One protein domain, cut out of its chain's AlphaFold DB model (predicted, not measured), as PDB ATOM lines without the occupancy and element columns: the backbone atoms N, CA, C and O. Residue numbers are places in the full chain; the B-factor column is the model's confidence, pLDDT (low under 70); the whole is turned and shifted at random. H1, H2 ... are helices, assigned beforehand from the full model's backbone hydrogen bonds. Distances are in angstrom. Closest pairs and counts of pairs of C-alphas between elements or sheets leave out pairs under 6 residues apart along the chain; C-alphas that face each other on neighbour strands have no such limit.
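This is residues 32 to 112 of the 120 residues of the protein "PG_binding_1 domain-containing protein" of Cyanobacteria bacterium QH_9_48_43 (UniProt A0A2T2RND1). The longest helix, H2, runs along the long axis of the domain, with H1 packed slantwise near its first residues and the short H3 near its later part, on the same side of H2; the three centres make a triangle. Long loops link the helices, and residues 88 to 94 of the loop after H2 stick out beyond its end. The printed part has 81 residues with three named helices, in the order H1, H2, H3, and no named strand; the class is all helix, though under half of the residues, 34, are in named elements. The whole is compact, with a radius of gyration of the C-alphas of 12.2 A, and elongated, with spans of 37 by 23 by 19 A.

Residues 32 to 45 come first, with no named element. H1 is residues 46 to 58, 18.4 A long, and begins with C-alpha 46 at (45.972, -39.810, 96.799). H2 is residues 73 to 87, 21.1 A long, with C-alpha 73 at (43.779, -34.202, 113.289). H3 is residues 105 to 110 and ends with C-alpha 110 at (28.096, -34.340, 99.188).

H1 touches H2 with residues 52 to 55 alone; the closest C-alphas are those of Gln 52 and Thr 75, 6.7 A apart. The two run the same way at a steep tilt of 57 degrees. H2 and H3 are close but not clearly touching, with the C-alphas of Gln 83 and Thr 107 closest at 7.0 A. They run the same way at a steep tilt of 64 degrees. H1 and H3 are only just apart, at 8.2 A. In H1, H2 and H3 every O i to N i+4 pair is within hydrogen-bond range.

The two C-alphas farthest apart, those of Gly 39 and Tyr 91, are 38.6 A apart. The printed part has no cut. The links from H1 to H2, 14 residues, and from H2 to H3, 17 residues, are long. Residues 88 to 94 stand free. The mean pLDDT of the printed part is 88.1, and residues 89 to 95 are under 70.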
ATOM      1  N   TYR A  32      37.091 -47.114 100.823       88.38
ATOM      2  CA  TYR A  32      37.432 -47.210 102.244       88.38
ATOM      3  C   TYR A  32      37.288 -45.862 102.961       88.38
ATOM      4  O   TYR A  32      37.339 -44.806 102.340       88.38
ATOM      5  N   LEU A  33      37.085 -45.921 104.282       92.31
ATOM      6  CA  LEU A  33      36.850 -44.744 105.119       92.31
ATOM      7  C   LEU A  33      38.147 -43.968 105.351       92.31
ATOM      8  O   LEU A  33      39.106 -44.552 105.870       92.31
ATOM      9  N   LEU A  34      38.132 -42.661 105.085       94.94
ATOM     10  CA  LEU A  34      39.192 -41.767 105.554       94.94
ATOM     11  C   LEU A  34      38.872 -41.320 106.978       94.94
ATOM     12  O   LEU A  34      37.767 -40.845 107.244       94.94
ATOM     13  N   LYS A  35      39.811 -41.521 107.899       96.00
ATOM     14  CA  LYS A  35      39.646 -41.168 109.313       96.00
ATOM     15  C   LYS A  35      40.993 -40.992 109.999       96.00
ATOM     16  O   LYS A  35      41.982 -41.617 109.607       96.00
ATOM     17  N   TYR A  36      40.988 -40.199 111.059       96.44
ATOM     18  CA  TYR A  36      42.088 -40.090 112.001       96.44
ATOM     19  C   TYR A  36      41.798 -40.977 113.220       96.44
ATOM     20  O   TYR A  36      40.680 -41.019 113.721       96.44
ATOM     21  N   GLU A  37      42.800 -41.721 113.691       93.94
ATOM     22  CA  GLU A  37      42.713 -42.499 114.930       93.94
ATOM     23  C   GLU A  37      43.957 -42.214 115.786       93.94
ATOM     24  O   GLU A  37      45.074 -42.566 115.391       93.94
ATOM     25  N   PRO A  38      43.813 -41.561 116.955       93.06
ATOM     26  CA  PRO A  38      44.948 -41.258 117.817       93.06
ATOM     27  C   PRO A  38      45.725 -42.514 118.229       93.06
ATOM     28  O   PRO A  38      45.176 -43.431 118.835       93.06
ATOM     29  N   GLY A  39      47.030 -42.518 117.959       93.25
ATOM     30  CA  GLY A  39      47.926 -43.631 118.290       93.25
ATOM     31  C   GLY A  39      48.101 -44.662 117.174       93.25
ATOM     32  O   GLY A  39      49.018 -45.476 117.270       93.25
ATOM     33  N   GLU A  40      47.308 -44.584 116.105       94.25
ATOM     34  CA  GLU A  40      47.480 -45.399 114.903       94.25
ATOM     35  C   GLU A  40      48.292 -44.649 113.830       94.25
ATOM     36  O   GLU A  40      48.348 -43.412 113.830       94.25
ATOM     37  N   PRO A  41      48.955 -45.364 112.901       94.38
ATOM     38  CA  PRO A  41      49.588 -44.734 111.749       94.38
ATOM     39  C   PRO A  41      48.571 -43.942 110.923       94.38
ATOM     40  O   PRO A  41      47.485 -44.439 110.623       94.38
ATOM     41  N   LEU A  42      48.946 -42.730 110.506       94.88
ATOM     42  CA  LEU A  42      48.081 -41.910 109.664       94.88
ATOM     43  C   LEU A  42      47.803 -42.619 108.340       94.88
ATOM     44  O   LEU A  42      48.716 -43.125 107.674       94.88
ATOM     45  N   GLN A  43      46.534 -42.595 107.942       94.00
ATOM     46  CA  GLN A  43      46.170 -42.973 106.590       94.00
ATOM     47  C   GLN A  43      46.833 -42.005 105.621       94.00
ATOM     48  O   GLN A  43      46.831 -40.794 105.846       94.00
ATOM     49  N   ASN A  44      47.409 -42.545 104.556       88.69
ATOM     50  CA  ASN A  44      48.076 -41.748 103.548       88.69
ATOM     51  C   ASN A  44      47.688 -42.190 102.146       88.69
ATOM     52  O   ASN A  44      47.343 -43.353 101.929       88.69
ATOM     53  N   GLY A  45      47.757 -41.257 101.201       85.62
ATOM     54  CA  GLY A  45      47.576 -41.569  99.792       85.62
ATOM     55  C   GLY A  45      46.814 -40.505  99.006       85.62
ATOM     56  O   GLY A  45      46.436 -39.458  99.540       85.62
ATOM     57  N   PRO A  46      46.570 -40.777  97.715       84.00
ATOM     58  CA  PRO A  46      45.972 -39.810  96.799       84.00
ATOM     59  C   PRO A  46      44.551 -39.395  97.201       84.00
ATOM     60  O   PRO A  46      44.213 -38.226  97.056       84.00
ATOM     61  N   ALA A  47      43.752 -40.301  97.776       85.94
ATOM     62  CA  ALA A  47      42.391 -39.989  98.219       85.94
ATOM     63  C   ALA A  47      42.363 -38.969  99.372       85.94
ATOM     64  O   ALA A  47      41.525 -38.072  99.396       85.94
ATOM     65  N   VAL A  48      43.322 -39.059 100.300       91.25
ATOM     66  CA  VAL A  48      43.479 -38.079 101.383       91.25
ATOM     67  C   VAL A  48      43.891 -36.724 100.817       91.25
ATOM     68  O   VAL A  48      43.284 -35.709 101.144       91.25
ATOM     69  N   ALA A  49      44.881 -36.709  99.920       87.12
ATOM     70  CA  ALA A  49      45.338 -35.479  99.278       87.12
ATOM     71  C   ALA A  49      44.213 -34.806  98.476       87.12
ATOM     72  O   ALA A  49      44.117 -33.582  98.420       87.12
ATOM     73  N   GLN A  50      43.349 -35.599  97.851       86.81
ATOM     74  CA  GLN A  50      42.181 -35.090  97.159       86.81
ATOM     75  C   GLN A  50      41.168 -34.466  98.117       86.81
ATOM     76  O   GLN A  50      40.716 -33.347  97.874       86.81
ATOM     77  N   TRP A  51      40.846 -35.158  99.206       91.81
ATOM     78  CA  TRP A  51      39.936 -34.636 100.216       91.81
ATOM     79  C   TRP A  51      40.438 -33.306 100.801       91.81
ATOM     80  O   TRP A  51      39.698 -32.331 100.868       91.81
ATOM     81  N   GLN A  52      41.732 -33.218 101.110       93.88
ATOM     82  CA  GLN A  52      42.387 -31.988 101.563       93.88
ATOM     83  C   GLN A  52      42.295 -30.844 100.537       93.88
ATOM     84  O   GLN A  52      42.049 -29.697 100.907       93.88
ATOM     85  N   ARG A  53      42.464 -31.136  99.237       89.88
ATOM     86  CA  ARG A  53      42.286 -30.133  98.169       89.88
ATOM     87  C   ARG A  53      40.854 -29.623  98.107       89.88
ATOM     88  O   ARG A  53      40.670 -28.422  97.928       89.88
ATOM     89  N   PHE A  54      39.875 -30.517  98.232       90.62
ATOM     90  CA  PHE A  54      38.466 -30.142  98.305       90.62
ATOM     91  C   PHE A  54      38.219 -29.215  99.502       90.62
ATOM     92  O   PHE A  54      37.731 -28.107  99.303       90.62
ATOM     93  N   LEU A  55      38.653 -29.613 100.702       92.62
ATOM     94  CA  LEU A  55      38.463 -28.826 101.922       92.62
ATOM     95  C   LEU A  55      39.043 -27.409 101.791       92.62
ATOM     96  O   LEU A  55      38.340 -26.436 102.045       92.62
ATOM     97  N   ILE A  56      40.285 -27.275 101.308       89.44
ATOM     98  CA  ILE A  56      40.897 -25.955 101.067       89.44
ATOM     99  C   ILE A  56      40.103 -25.154 100.033       89.44
ATOM    100  O   ILE A  56      39.913 -23.949 100.199       89.44
ATOM    101  N   LYS A  57      39.678 -25.795  98.937       89.00
ATOM    102  CA  LYS A  57      38.936 -25.131  97.860       89.00
ATOM    103  C   LYS A  57      37.607 -24.566  98.362       89.00
ATOM    104  O   LYS A  57      37.252 -23.458  97.963       89.00
ATOM    105  N   ASP A  58      36.919 -25.309  99.220       88.50
ATOM    106  CA  ASP A  58      35.634 -24.913  99.804       88.50
ATOM    107  C   ASP A  58      35.790 -23.979 101.023       88.50
ATOM    108  O   ASP A  58      34.821 -23.441 101.545       88.50
ATOM    109  N   GLY A  59      37.035 -23.696 101.424       93.19
ATOM    110  CA  GLY A  59      37.369 -22.673 102.415       93.19
ATOM    111  C   GLY A  59      37.573 -23.184 103.840       93.19
ATOM    112  O   GLY A  59      37.695 -22.360 104.748       93.19
ATOM    113  N   TYR A  60      37.651 -24.500 104.044       95.38
ATOM    114  CA  TYR A  60      37.970 -25.092 105.343       95.38
ATOM    115  C   TYR A  60      39.478 -25.055 105.618       95.38
ATOM    116  O   TYR A  60      40.307 -25.312 104.737       95.38
ATOM    117  N   ASP A  61      39.836 -24.755 106.864       95.19
ATOM    118  CA  ASP A  61      41.223 -24.719 107.323       95.19
ATOM    119  C   ASP A  61      41.697 -26.126 107.708       95.19
ATOM    120  O   ASP A  61      41.186 -26.723 108.650       95.19
ATOM    121  N   ILE A  62      42.691 -26.648 106.986       92.62
ATOM    122  CA  ILE A  62      43.300 -27.960 107.256       92.62
ATOM    123  C   ILE A  62      44.677 -27.859 107.929       92.62
ATOM    124  O   ILE A  62      45.436 -28.831 107.927       92.62
ATOM    125  N   GLY A  63      45.017 -26.692 108.484       92.75
ATOM    126  CA  GLY A  63      46.279 -26.446 109.176       92.75
ATOM    127  C   GLY A  63      47.464 -26.158 108.247       92.75
ATOM    128  O   GLY A  63      47.360 -26.126 107.018       92.75
ATOM    129  N   GLU A  64      48.639 -25.939 108.846       90.00
ATOM    130  CA  GLU A  64      49.846 -25.491 108.128       90.00
ATOM    131  C   GLU A  64      50.412 -26.532 107.151       90.00
ATOM    132  O   GLU A  64      51.104 -26.168 106.197       90.00
ATOM    133  N   ALA A  65      50.135 -27.819 107.380       85.00
ATOM    134  CA  ALA A  65      50.611 -28.902 106.522       85.00
ATOM    135  C   ALA A  65      49.981 -28.850 105.119       85.00
ATOM    136  O   ALA A  65      50.619 -29.244 104.138       85.00
ATOM    137  N   GLY A  66      48.762 -28.313 105.006       91.44
ATOM    138  CA  GLY A  66      48.046 -28.226 103.742       91.44
ATOM    139  C   GLY A  66      47.810 -29.604 103.114       91.44
ATOM    140  O   GLY A  66      47.403 -30.550 103.779       91.44
ATOM    141  N   VAL A  67      48.036 -29.708 101.801       91.06
ATOM    142  CA  VAL A  67      47.845 -30.956 101.043       91.06
ATOM    143  C   VAL A  67      49.104 -31.819 101.133       91.06
ATOM    144  O   VAL A  67      49.958 -31.782 100.243       91.06
ATOM    145  N   ASP A  68      49.218 -32.597 102.203       88.81
ATOM    146  CA  ASP A  68      50.332 -33.521 102.449       88.81
ATOM    147  C   ASP A  68      49.973 -34.994 102.181       88.81
ATOM    148  O   ASP A  68      50.849 -35.862 102.148       88.81
ATOM    149  N   GLY A  69      48.689 -35.278 101.943       90.44
ATOM    150  CA  GLY A  69      48.181 -36.624 101.724       90.44
ATOM    151  C   GLY A  69      48.165 -37.490 102.979       90.44
ATOM    152  O   GLY A  69      48.120 -38.709 102.826       90.44
ATOM    153  N   LEU A  70      48.201 -36.900 104.181       95.25
ATOM    154  CA  LEU A  70      48.120 -37.576 105.478       95.25
ATOM    155  C   LEU A  70      46.839 -37.177 106.221       95.25
ATOM    156  O   LEU A  70      46.591 -36.005 106.482       95.25
ATOM    157  N   TYR A  71      46.016 -38.154 106.606       96.56
ATOM    158  CA  TYR A  71      44.740 -37.863 107.262       96.56
ATOM    159  C   TYR A  71      44.967 -37.678 108.765       96.56
ATOM    160  O   TYR A  71      44.855 -38.619 109.556       96.56
ATOM    161  N   GLY A  72      45.376 -36.466 109.133       97.19
ATOM    162  CA  GLY A  72      45.688 -36.060 110.501       97.19
ATOM    163  C   GLY A  72      44.542 -35.334 111.223       97.19
ATOM    164  O   GLY A  72      43.462 -35.156 110.655       97.19
ATOM    165  N   PRO A  73      44.785 -34.876 112.464       97.69
ATOM    166  CA  PRO A  73      43.779 -34.202 113.289       97.69
ATOM    167  C   PRO A  73      43.229 -32.916 112.655       97.69
ATOM    168  O   PRO A  73      42.041 -32.643 112.784       97.69
ATOM    169  N   ASP A  74      44.047 -32.151 111.926       97.69
ATOM    170  CA  ASP A  74      43.579 -30.919 111.272       97.69
ATOM    171  C   ASP A  74      42.654 -31.232 110.081       97.69
ATOM    172  O   ASP A  74      41.622 -30.593 109.894       97.69
ATOM    173  N   THR A  75      42.959 -32.292 109.319       97.38
ATOM    174  CA  THR A  75      42.071 -32.782 108.249       97.38
ATOM    175  C   THR A  75      40.759 -33.328 108.821       97.38
ATOM    176  O   THR A  75      39.693 -33.093 108.252       97.38
ATOM    177  N   GLU A  76      40.806 -34.026 109.959       98.12
ATOM    178  CA  GLU A  76      39.606 -34.476 110.673       98.12
ATOM    179  C   GLU A  76      38.749 -33.290 111.139       98.12
ATOM    180  O   GLU A  76      37.540 -33.284 110.905       98.12
ATOM    181  N   ALA A  77      39.359 -32.268 111.745       97.94
ATOM    182  CA  ALA A  77      38.652 -31.084 112.228       97.94
ATOM    183  C   ALA A  77      37.921 -30.351 111.092       97.94
ATOM    184  O   ALA A  77      36.723 -30.089 111.209       97.94
ATOM    185  N   ALA A  78      38.599 -30.116 109.969       97.50
ATOM    186  CA  ALA A  78      37.993 -29.528 108.777       97.50
ATOM    187  C   ALA A  78      36.866 -30.395 108.197       97.50
ATOM    188  O   ALA A  78      35.825 -29.890 107.783       97.50
ATOM    189  N   THR A  79      37.029 -31.722 108.219       96.88
ATOM    190  CA  THR A  79      35.978 -32.658 107.790       96.88
ATOM    191  C   THR A  79      34.739 -32.540 108.670       96.88
ATOM    192  O   THR A  79      33.621 -32.549 108.163       96.88
ATOM    193  N   ILE A  80      34.919 -32.397 109.984       96.62
ATOM    194  CA  ILE A  80      33.818 -32.181 110.928       96.62
ATOM    195  C   ILE A  80      33.095 -30.863 110.632       96.62
ATOM    196  O   ILE A  80      31.872 -30.809 110.756       96.62
ATOM    197  N   GLU A  81      33.821 -29.799 110.292       96.25
ATOM    198  CA  GLU A  81      33.227 -28.507 109.922       96.25
ATOM    199  C   GLU A  81      32.394 -28.626 108.648       96.25
ATOM    200  O   GLU A  81      31.200 -28.336 108.691       96.25
ATOM    201  N   PHE A  82      32.963 -29.204 107.590       94.50
ATOM    202  CA  PHE A  82      32.230 -29.528 106.368       94.50
ATOM    203  C   PHE A  82      30.952 -30.330 106.654       94.50
ATOM    204  O   PHE A  82      29.851 -29.943 106.271       94.50
ATOM    205  N   GLN A  83      31.059 -31.424 107.413       94.12
ATOM    206  CA  GLN A  83      29.905 -32.261 107.749       94.12
ATOM    207  C   GLN A  83      28.818 -31.508 108.532       94.12
ATOM    208  O   GLN A  83      27.639 -31.866 108.433       94.12
ATOM    209  N   LYS A  84      29.181 -30.508 109.347       92.25
ATOM    210  CA  LYS A  84      28.205 -29.661 110.051       92.25
ATOM    211  C   LYS A  84      27.487 -28.746 109.077       92.25
ATOM    212  O   LYS A  84      26.262 -28.681 109.144       92.25
ATOM    213  N   ASP A  85      28.224 -28.085 108.195       90.56
ATOM    214  CA  ASP A  85      27.665 -27.124 107.246       90.56
ATOM    215  C   ASP A  85      26.682 -27.807 106.290       90.56
ATOM    216  O   ASP A  85      25.546 -27.352 106.126       90.56
ATOM    217  N   GLU A  86      27.031 -29.003 105.817       86.38
ATOM    218  CA  GLU A  86      26.158 -29.834 104.987       86.38
ATOM    219  C   GLU A  86      24.868 -30.306 105.695       86.38
ATOM    220  O   GLU A  86      23.874 -30.628 105.037       86.38
ATOM    221  N   ASN A  87      24.860 -30.347 107.032       81.19
ATOM    222  CA  ASN A  87      23.700 -30.726 107.851       81.19
ATOM    223  C   ASN A  87      22.790 -29.538 108.225       81.19
ATOM    224  O   ASN A  87      21.698 -29.751 108.758       81.19
ATOM    225  N   ILE A  88      23.203 -28.290 107.983       72.19
ATOM    226  CA  ILE A  88      22.418 -27.090 108.340       72.19
ATOM    227  C   ILE A  88      21.337 -26.778 107.284       72.19
ATOM    228  O   ILE A  88      20.417 -25.991 107.535       72.19
ATOM    229  N   GLU A  89      21.385 -27.413 106.112       64.44
ATOM    230  CA  GLU A  89      20.450 -27.134 105.023       64.44
ATOM    231  C   GLU A  89      19.018 -27.638 105.322       64.44
ATOM    232  O   GLU A  89      18.731 -28.834 105.355       64.44
ATOM    233  N   PHE A  90      18.083 -26.694 105.490       56.50
ATOM    234  CA  PHE A  90      16.681 -26.903 105.904       56.50
ATOM    235  C   PHE A  90      15.866 -27.872 105.017       56.50
ATOM    236  O   PHE A  90      14.812 -28.347 105.441       56.50
ATOM    237  N   TYR A  91      16.326 -28.174 103.800       54.06
ATOM    238  CA  TYR A  91      15.637 -29.050 102.843       54.06
ATOM    239  C   TYR A  91      16.200 -30.485 102.768       54.06
ATOM    240  O   TYR A  91      15.630 -31.313 102.058       54.06
ATOM    241  N   ASN A  92      17.254 -30.819 103.520       54.88
ATOM    242  CA  ASN A  92      17.983 -32.087 103.384       54.88
ATOM    243  C   ASN A  92      17.506 -33.184 104.358       54.88
ATOM    244  O   ASN A  92      18.285 -33.732 105.131       54.88
ATOM    245  N   TYR A  93      16.216 -33.537 104.318       53.12
ATOM    246  CA  TYR A  93      15.633 -34.557 105.214       53.12
ATOM    247  C   TYR A  93      16.179 -35.985 104.983       53.12
ATOM    248  O   TYR A  93      16.193 -36.786 105.913       53.12
ATOM    249  N   ASP A  94      16.667 -36.292 103.776       61.00
ATOM    250  CA  ASP A  94      17.172 -37.626 103.403       61.00
ATOM    251  C   ASP A  94      18.714 -37.727 103.411       61.00
ATOM    252  O   ASP A  94      19.284 -38.743 103.002       61.00
ATOM    253  N   LYS A  95      19.413 -36.676 103.860       67.44
ATOM    254  CA  LYS A  95      20.878 -36.601 103.836       67.44
ATOM    255  C   LYS A  95      21.475 -37.259 105.078       67.44
ATOM    256  O   LYS A  95      21.442 -36.710 106.172       67.44
ATOM    257  N   ASP A  96      22.032 -38.454 104.901       74.00
ATOM    258  CA  ASP A  96      22.699 -39.220 105.964       74.00
ATOM    259  C   ASP A  96      24.210 -38.921 105.989       74.00
ATOM    260  O   ASP A  96      25.036 -39.761 105.612       74.00
ATOM    261  N   ILE A  97      24.572 -37.691 106.383       83.31
ATOM    262  CA  ILE A  97      25.945 -37.345 106.777       83.31
ATOM    263  C   ILE A  97      26.010 -37.280 108.300       83.31
ATOM    264  O   ILE A  97      25.307 -36.498 108.940       83.31
ATOM    265  N   LYS A  98      26.925 -38.047 108.888       87.62
ATOM    266  CA  LYS A  98      27.249 -37.951 110.311       87.62
ATOM    267  C   LYS A  98      28.350 -36.920 110.520       87.62
ATOM    268  O   LYS A  98      29.259 -36.825 109.712       87.62
ATOM    269  N   VAL A  99      28.264 -36.174 111.617       93.62
ATOM    270  CA  VAL A  99      29.309 -35.238 112.052       93.62
ATOM    271  C   VAL A  99      30.281 -35.994 112.955       93.62
ATOM    272  O   VAL A  99      30.141 -35.987 114.180       93.62
ATOM    273  N   ASP A 100      31.204 -36.726 112.344       94.81
ATOM    274  CA  ASP A 100      32.116 -37.653 113.023       94.81
ATOM    275  C   ASP A 100      33.574 -37.569 112.546       94.81
ATOM    276  O   ASP A 100      34.418 -38.279 113.086       94.81
ATOM    277  N   GLY A 101      33.884 -36.713 111.570       95.38
ATOM    278  CA  GLY A 101      35.230 -36.568 111.011       95.38
ATOM    279  C   GLY A 101      35.652 -37.715 110.096       95.38
ATOM    280  O   GLY A 101      36.819 -37.782 109.704       95.38
ATOM    281  N   ILE A 102      34.717 -38.605 109.741       95.25
ATOM    282  CA  ILE A 102      34.950 -39.753 108.870       95.25
ATOM    283  C   ILE A 102      34.420 -39.463 107.462       95.25
ATOM    284  O   ILE A 102      33.231 -39.209 107.233       95.25
ATOM    285  N   VAL A 103      35.295 -39.600 106.470       93.50
ATOM    286  CA  VAL A 103      34.901 -39.514 105.063       93.50
ATOM    287  C   VAL A 103      34.449 -40.891 104.591       93.50
ATOM    288  O   VAL A 103      35.258 -41.749 104.236       93.50
ATOM    289  N   GLY A 104      33.136 -41.110 104.630       89.94
ATOM    290  CA  GLY A 104      32.468 -42.238 103.983       89.94
ATOM    291  C   GLY A 104      31.837 -41.855 102.638       89.94
ATOM    292  O   GLY A 104      31.930 -40.699 102.225       89.94
ATOM    293  N   PRO A 105      31.129 -42.788 101.972       84.56
ATOM    294  CA  PRO A 105      30.553 -42.550 100.646       84.56
ATOM    295  C   PRO A 105      29.592 -41.356 100.594       84.56
ATOM    296  O   PRO A 105      29.583 -40.616  99.618       84.56
ATOM    297  N   ASN A 106      28.791 -41.151 101.647       84.75
ATOM    298  CA  ASN A 106      27.881 -40.007 101.722       84.75
ATOM    299  C   ASN A 106      28.655 -38.696 101.906       84.75
ATOM    300  O   ASN A 106      28.433 -37.775 101.138       84.75
ATOM    301  N   THR A 107      29.607 -38.626 102.845       89.62
ATOM    302  CA  THR A 107      30.469 -37.441 103.031       89.62
ATOM    303  C   THR A 107      31.174 -37.058 101.725       89.62
ATOM    304  O   THR A 107      31.173 -35.896 101.339       89.62
ATOM    305  N   TRP A 108      31.716 -38.050 101.009       88.19
ATOM    306  CA  TRP A 108      32.402 -37.851  99.730       88.19
ATOM    307  C   TRP A 108      31.471 -37.355  98.619       88.19
ATOM    308  O   TRP A 108      31.818 -36.428  97.893       88.19
ATOM    309  N   ARG A 109      30.273 -37.943  98.486       83.62
ATOM    310  CA  ARG A 109      29.288 -37.538  97.469       83.62
ATOM    311  C   ARG A 109      28.853 -36.086  97.641       83.62
ATOM    312  O   ARG A 109      28.679 -35.372  96.661       83.62
ATOM    313  N   GLU A 110      28.650 -35.662  98.881       83.31
ATOM    314  CA  GLU A 110      28.096 -34.340  99.188       83.31
ATOM    315  C   GLU A 110      29.130 -33.228  98.981       83.31
ATOM    316  O   GLU A 110      28.754 -32.113  98.643       83.31
ATOM    317  N   ALA A 111      30.425 -33.562  99.022       83.06
ATOM    318  CA  ALA A 111      31.490 -32.676  98.562       83.06
ATOM    319  C   ALA A 111      31.431 -32.391  97.049       83.06
ATOM    320  O   ALA A 111      32.147 -31.515  96.567       83.06
ATOM    321  N   LYS A 112      30.605 -33.132  96.286       74.88
ATOM    322  CA  LYS A 112      30.362 -32.943  94.843       74.88
ATOM    323  C   LYS A 112      31.646 -32.733  94.041       74.88
ATOM    324  O   LYS A 112      31.679 -31.948  93.096       74.88
TER     325      LYS A 112